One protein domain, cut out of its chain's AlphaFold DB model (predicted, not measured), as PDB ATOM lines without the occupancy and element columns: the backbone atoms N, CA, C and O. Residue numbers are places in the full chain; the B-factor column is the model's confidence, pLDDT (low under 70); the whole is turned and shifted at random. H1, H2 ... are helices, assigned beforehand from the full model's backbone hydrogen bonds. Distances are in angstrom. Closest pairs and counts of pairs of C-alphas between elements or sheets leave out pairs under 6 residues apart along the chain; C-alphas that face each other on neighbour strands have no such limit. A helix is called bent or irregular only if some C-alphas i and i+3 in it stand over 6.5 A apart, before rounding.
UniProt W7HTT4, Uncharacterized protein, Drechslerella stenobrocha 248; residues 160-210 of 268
ATOM      1  N   PRO A 160     182.008 191.129 214.728       61.84
ATOM      2  CA  PRO A 160     181.935 190.921 213.277       61.84
ATOM      3  C   PRO A 160     181.937 192.239 212.484       61.84
ATOM      4  O   PRO A 160     182.457 192.274 211.368       61.84
ATOM      5  N   ASP A 161     181.459 193.323 213.094       61.34
ATOM      6  CA  ASP A 161     181.406 194.661 212.505       61.34
ATOM      7  C   ASP A 161     182.801 195.269 212.287       61.34
ATOM      8  O   ASP A 161     183.064 195.856 211.242       61.34
ATOM      9  N   GLU A 162     183.759 195.043 213.190       64.00
ATOM     10  CA  GLU A 162     185.123 195.574 213.040       64.00
ATOM     11  C   GLU A 162     185.921 194.838 211.956       64.00
ATOM     12  O   GLU A 162     186.786 195.416 211.288       64.00
ATOM     13  N   LYS A 163     185.613 193.551 211.746       65.38
ATOM     14  CA  LYS A 163     186.171 192.760 210.642       65.38
ATOM     15  C   LYS A 163     185.613 193.240 209.305       65.38
ATOM     16  O   LYS A 163     186.383 193.377 208.355       65.38
ATOM     17  N   LEU A 164     184.317 193.548 209.243       73.06
ATOM     18  CA  LEU A 164     183.687 194.141 208.064       73.06
ATOM     19  C   LEU A 164     184.237 195.540 207.773       73.06
ATOM     20  O   LEU A 164     184.618 195.801 206.635       73.06
ATOM     21  N   ASP A 165     184.419 196.383 208.787       76.06
ATOM     22  CA  ASP A 165     185.043 197.701 208.633       76.06
ATOM     23  C   ASP A 165     186.491 197.608 208.155       76.06
ATOM     24  O   ASP A 165     186.973 198.465 207.409       76.06
ATOM     25  N   ARG A 166     187.231 196.579 208.585       73.62
ATOM     26  CA  ARG A 166     188.591 196.333 208.099       73.62
ATOM     27  C   ARG A 166     188.584 195.913 206.634       73.62
ATOM     28  O   ARG A 166     189.378 196.437 205.860       73.62
ATOM     29  N   VAL A 167     187.681 195.013 206.247       78.19
ATOM     30  CA  VAL A 167     187.513 194.589 204.849       78.19
ATOM     31  C   VAL A 167     187.061 195.763 203.980       78.19
ATOM     32  O   VAL A 167     187.621 195.973 202.912       78.19
ATOM     33  N   GLN A 168     186.129 196.589 204.448       81.06
ATOM     34  CA  GLN A 168     185.656 197.767 203.726       81.06
ATOM     35  C   GLN A 168     186.759 198.817 203.554       81.06
ATOM     36  O   GLN A 168     186.898 199.387 202.473       81.06
ATOM     37  N   ARG A 169     187.589 199.041 204.581       82.50
ATOM     38  CA  ARG A 169     188.772 199.910 204.478       82.50
ATOM     39  C   ARG A 169     189.805 199.367 203.493       82.50
ATOM     40  O   ARG A 169     190.340 200.143 202.711       82.50
ATOM     41  N   LEU A 170     190.046 198.055 203.491       79.50
ATOM     42  CA  LEU A 170     190.950 197.407 202.536       79.50
ATOM     43  C   LEU A 170     190.424 197.501 201.099       79.50
ATOM     44  O   LEU A 170     191.172 197.868 200.202       79.50
ATOM     45  N   LEU A 171     189.134 197.241 200.878       81.25
ATOM     46  CA  LEU A 171     188.507 197.378 199.562       81.25
ATOM     47  C   LEU A 171     188.517 198.827 199.071       81.25
ATOM     48  O   LEU A 171     188.709 199.063 197.882       81.25
ATOM     49  N   LYS A 172     188.343 199.795 199.977       83.62
ATOM     50  CA  LYS A 172     188.467 201.215 199.646       83.62
ATOM     51  C   LYS A 172     189.904 201.580 199.261       83.62
ATOM     52  O   LYS A 172     190.079 202.195 198.224       83.62
ATOM     53  N   SER A 173     190.908 201.129 200.018       77.56
ATOM     54  CA  SER A 173     192.329 201.325 199.676       77.56
ATOM     55  C   SER A 173     192.663 200.758 198.300       77.56
ATOM     56  O   SER A 173     193.242 201.448 197.477       77.56
ATOM     57  N   LEU A 174     192.226 199.528 198.013       74.94
ATOM     58  CA  LEU A 174     192.465 198.884 196.718       74.94
ATOM     59  C   LEU A 174     191.752 199.593 195.566       74.94
ATOM     60  O   LEU A 174     192.270 199.633 194.455       74.94
ATOM     61  N   LYS A 175     190.558 200.139 195.814       77.88
ATOM     62  CA  LYS A 175     189.848 200.956 194.832       77.88
ATOM     63  C   LYS A 175     190.604 202.258 194.562       77.88
ATOM     64  O   LYS A 175     190.796 202.592 193.399       77.88
ATOM     65  N   ASP A 176     191.025 202.955 195.610       74.56
ATOM     66  CA  ASP A 176     191.742 204.225 195.499       74.56
ATOM     67  C   ASP A 176     193.104 204.009 194.795       74.56
ATOM     68  O   ASP A 176     193.458 204.758 193.891       74.56
ATOM     69  N   GLU A 177     193.811 202.915 195.097       70.31
ATOM     70  CA  GLU A 177     195.043 202.499 194.408       70.31
ATOM     71  C   GLU A 177     194.803 202.108 192.941       70.31
ATOM     72  O   GLU A 177     195.609 202.431 192.071       70.31
ATOM     73  N   ALA A 178     193.690 201.437 192.628       64.19
ATOM     74  CA  ALA A 178     193.328 201.117 191.249       64.19
ATOM     75  C   ALA A 178     192.962 202.375 190.445       64.19
ATOM     76  O   ALA A 178     193.324 202.475 189.274       64.19
ATOM     77  N   GLU A 179     192.274 203.342 191.058       65.88
ATOM     78  CA  GLU A 179     191.985 204.641 190.442       65.88
ATOM     79  C   GLU A 179     193.275 205.448 190.214       65.88
ATOM     80  O   GLU A 179     193.443 206.021 189.135       65.88
ATOM     81  N   ASP A 180     194.226 205.408 191.151       64.50
ATOM     82  CA  ASP A 180     195.540 206.044 191.007       64.50
ATOM     83  C   ASP A 180     196.404 205.382 189.925       64.50
ATOM     84  O   ASP A 180     197.062 206.082 189.159       64.50
ATOM     85  N   VAL A 181     196.381 204.052 189.785       61.06
ATOM     86  CA  VAL A 181     197.099 203.350 188.704       61.06
ATOM     87  C   VAL A 181     196.468 203.646 187.343       61.06
ATOM     88  O   VAL A 181     197.182 203.910 186.375       61.06
ATOM     89  N   VAL A 182     195.137 203.698 187.262       59.44
ATOM     90  CA  VAL A 182     194.423 204.107 186.040       59.44
ATOM     91  C   VAL A 182     194.721 205.569 185.679       59.44
ATOM     92  O   VAL A 182     194.792 205.899 184.493       59.44
ATOM     93  N   ALA A 183     194.943 206.437 186.670       59.97
ATOM     94  CA  ALA A 183     195.344 207.827 186.462       59.97
ATOM     95  C   ALA A 183     196.841 207.984 186.114       59.97
ATOM     96  O   ALA A 183     197.186 208.833 185.292       59.97
ATOM     97  N   ALA A 184     197.727 207.166 186.693       59.81
ATOM     98  CA  ALA A 184     199.181 207.255 186.530       59.81
ATOM     99  C   ALA A 184     199.712 206.546 185.266       59.81
ATOM    100  O   ALA A 184     200.654 207.039 184.649       59.81
ATOM    101  N   GLU A 185     199.089 205.445 184.825       56.25
ATOM    102  CA  GLU A 185     199.343 204.792 183.522       56.25
ATOM    103  C   GLU A 185     198.362 205.256 182.420       56.25
ATOM    104  O   GLU A 185     198.327 204.724 181.304       56.25
ATOM    105  N   GLY A 186     197.567 206.291 182.713       53.09
ATOM    106  CA  GLY A 186     196.452 206.811 181.917       53.09
ATOM    107  C   GLY A 186     196.799 207.539 180.613       53.09
ATOM    108  O   GLY A 186     196.086 208.465 180.236       53.09
ATOM    109  N   GLY A 187     197.865 207.152 179.909       57.88
ATOM    110  CA  GLY A 187     198.140 207.658 178.558       57.88
ATOM    111  C   GLY A 187     197.304 206.950 177.487       57.88
ATOM    112  O   GLY A 187     196.703 207.594 176.633       57.88
ATOM    113  N   GLU A 188     197.228 205.619 177.571       60.88
ATOM    114  CA  GLU A 188     196.508 204.780 176.600       60.88
ATOM    115  C   GLU A 188     195.636 203.723 177.284       60.88
ATOM    116  O   GLU A 188     194.488 203.534 176.891       60.88
ATOM    117  N   LEU A 189     196.111 203.071 178.352       64.56
ATOM    118  CA  LEU A 189     195.335 202.032 179.036       64.56
ATOM    119  C   LEU A 189     194.114 202.612 179.762       64.56
ATOM    120  O   LEU A 189     193.014 202.084 179.622       64.56
ATOM    121  N   GLY A 190     194.275 203.737 180.462       64.38
ATOM    122  CA  GLY A 190     193.156 204.444 181.094       64.38
ATOM    123  C   GLY A 190     192.135 204.972 180.078       64.38
ATOM    124  O   GLY A 190     190.933 204.890 180.322       64.38
ATOM    125  N   ALA A 191     192.593 205.432 178.908       70.38
ATOM    126  CA  ALA A 191     191.718 205.846 177.810       70.38
ATOM    127  C   ALA A 191     190.956 204.650 177.219       70.38
ATOM    128  O   ALA A 191     189.742 204.715 177.079       70.38
ATOM    129  N   ASN A 192     191.632 203.522 176.987       75.38
ATOM    130  CA  ASN A 192     191.010 202.293 176.490       75.38
ATOM    131  C   ASN A 192     189.988 201.714 177.479       75.38
ATOM    132  O   ASN A 192     188.926 201.246 177.074       75.38
ATOM    133  N   VAL A 193     190.279 201.754 178.782       80.81
ATOM    134  CA  VAL A 193     189.343 201.317 179.831       80.81
ATOM    135  C   VAL A 193     188.160 202.284 179.936       80.81
ATOM    136  O   VAL A 193     187.020 201.843 180.081       80.81
ATOM    137  N   LYS A 194     188.388 203.593 179.799       81.56
ATOM    138  CA  LYS A 194     187.318 204.594 179.779       81.56
ATOM    139  C   LYS A 194     186.413 204.441 178.550       81.56
ATOM    140  O   LYS A 194     185.201 204.378 178.708       81.56
ATOM    141  N   ASP A 195     186.984 204.273 177.364       82.69
ATOM    142  CA  ASP A 195     186.230 204.036 176.128       82.69
ATOM    143  C   ASP A 195     185.451 202.716 176.198       82.69
ATOM    144  O   ASP A 195     184.289 202.648 175.793       82.69
ATOM    145  N   LEU A 196     186.047 201.664 176.772       85.06
ATOM    146  CA  LEU A 196     185.367 200.387 176.979       85.06
ATOM    147  C   LEU A 196     184.201 200.519 177.964       85.06
ATOM    148  O   LEU A 196     183.120 199.990 177.715       85.06
ATOM    149  N   THR A 197     184.397 201.222 179.078       84.06
ATOM    150  CA  THR A 197     183.334 201.436 180.071       84.06
ATOM    151  C   THR A 197     182.211 202.313 179.515       84.06
ATOM    152  O   THR A 197     181.042 201.992 179.726       84.06
ATOM    153  N   GLU A 198     182.528 203.341 178.725       84.88
ATOM    154  CA  GLU A 198     181.544 204.172 178.025       84.88
ATOM    155  C   GLU A 198     180.769 203.372 176.964       84.88
ATOM    156  O   GLU A 198     179.539 203.450 176.895       84.88
ATOM    157  N   TYR A 199     181.451 202.512 176.204       85.19
ATOM    158  CA  TYR A 199     180.825 201.608 175.238       85.19
ATOM    159  C   TYR A 199     179.883 200.595 175.906       85.19
ATOM    160  O   TYR A 199     178.741 200.415 175.469       85.19
ATOM    161  N   LEU A 200     180.318 199.965 177.001       83.94
ATOM    162  CA  LEU A 200     179.489 199.038 177.773       83.94
ATOM    163  C   LEU A 200     178.275 199.745 178.385       83.94
ATOM    164  O   LEU A 200     177.171 199.195 178.382       83.94
ATOM    165  N   HIS A 201     178.446 200.981 178.850       81.12
ATOM    166  CA  HIS A 201     177.350 201.794 179.358       81.12
ATOM    167  C   HIS A 201     176.349 202.153 178.249       81.12
ATOM    168  O   HIS A 201     175.141 202.019 178.448       81.12
ATOM    169  N   ALA A 202     176.825 202.509 177.051       77.06
ATOM    170  CA  ALA A 202     175.982 202.790 175.892       77.06
ATOM    171  C   ALA A 202     175.181 201.559 175.429       77.06
ATOM    172  O   ALA A 202     173.992 201.680 175.131       77.06
ATOM    173  N   ILE A 203     175.784 200.364 175.416       74.75
ATOM    174  CA  ILE A 203     175.067 199.111 175.120       74.75
ATOM    175  C   ILE A 203     174.033 198.815 176.200       74.75
ATOM    176  O   ILE A 203     172.902 198.459 175.878       74.75
ATOM    177  N   THR A 204     174.396 198.972 177.471       72.75
ATOM    178  CA  THR A 204     173.500 198.664 178.591       72.75
ATOM    179  C   THR A 204     172.290 199.595 178.593       72.75
ATOM    180  O   THR A 204     171.163 199.114 178.710       72.75
ATOM    181  N   TYR A 205     172.485 200.897 178.360       66.12
ATOM    182  CA  TYR A 205     171.394 201.869 178.223       66.12
ATOM    183  C   TYR A 205     170.544 201.633 176.972       66.12
ATOM    184  O   TYR A 205     169.320 201.705 177.026       66.12
ATOM    185  N   LYS A 206     171.162 201.294 175.838       60.34
ATOM    186  CA  LYS A 206     170.430 200.956 174.611       60.34
ATOM    187  C   LYS A 206     169.667 199.629 174.741       60.34
ATOM    188  O   LYS A 206     168.603 199.487 174.155       60.34
ATOM    189  N   SER A 207     170.161 198.692 175.543       58.62
ATOM    190  CA  SER A 207     169.477 197.440 175.883       58.62
ATOM    191  C   SER A 207     168.281 197.676 176.815       58.62
ATOM    192  O   SER A 207     167.221 197.086 176.627       58.62
ATOM    193  N   THR A 208     168.410 198.592 177.780       58.94
ATOM    194  CA  THR A 208     167.344 198.893 178.754       58.94
ATOM    195  C   THR A 208     166.284 199.866 178.243       58.94
ATOM    196  O   THR A 208     165.129 199.752 178.644       58.94
ATOM    197  N   TYR A 209     166.629 200.789 177.339       56.22
ATOM    198  CA  TYR A 209     165.712 201.834 176.861       56.22
ATOM    199  C   TYR A 209     165.470 201.833 175.340       56.22
ATOM    200  O   TYR A 209     164.599 202.559 174.866       56.22
ATOM    201  N   GLY A 210     166.219 201.046 174.558       50.97
ATOM    202  CA  GLY A 210     166.224 201.111 173.089       50.97
ATOM    203  C   GLY A 210     165.315 200.129 172.350       50.97
ATOM    204  O   GLY A 210     165.203 200.243 171.132       50.97
TER     205      GLY A 210
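What this domain is: This is residues 160 to 210 of the 268 residues of an uncharacterized protein of Drechslerella stenobrocha 248 (UniProt W7HTT4). Two long helices, H1 and H2, meet near their ends at a corner and spread into a wide, flat V. The link of residues 185 to 188 makes the point of the V; residues 160 to 178 of H1 and 195 to 210, of which 195 to 209 belong to H2, stick out as two free arms. The printed part has 51 residues, with two named helices, H1 then H2, and no named strand, and its class is all helix. It is extended, with a radius of gyration of the C-alphas of 15.9 A and spans of 44 by 31 by 7 A.

How they stand to each other: The longest helix is H1, residues 160 to 184. H2, residues 189 to 209, touches it only at the corner by their link, and only just, with 3 pairs of C-alphas within 8 A. The closest C-alphas of the two are those of Val 182 and Gly 190, 5.1 A apart. H1 touches H2 with residues 182 to 183 alone, and H2 touches H1 with residues 189 to 190 alone. Their lines stand at a steep tilt of 66 degrees, and they run opposite ways. Their centres are 24.0 A apart. In H1 and H2 every O i to N i+4 pair is within hydrogen-bond range. Neither helix is bent.

Where its parts are: H1 has 25 residues and measures 35.8 A from C-alpha 160 at (181.935, 190.921, 213.277) to C-alpha 184 at (199.181, 207.255, 186.530). H2 has 21 residues and measures 29.7 A from C-alpha 189 to C-alpha 209 at (165.712, 201.834, 176.861).

The domain as a whole: The two C-alphas farthest apart are those of Glu 162 and Gly 210, at 44.5 A. The printed part has no cut, and the link from H1 to H2 is tight, with 4 residues. The mean pLDDT of the printed part is 70.6; it is under 70 in residues 160 to 163, 178 to 190 and 205 to 210.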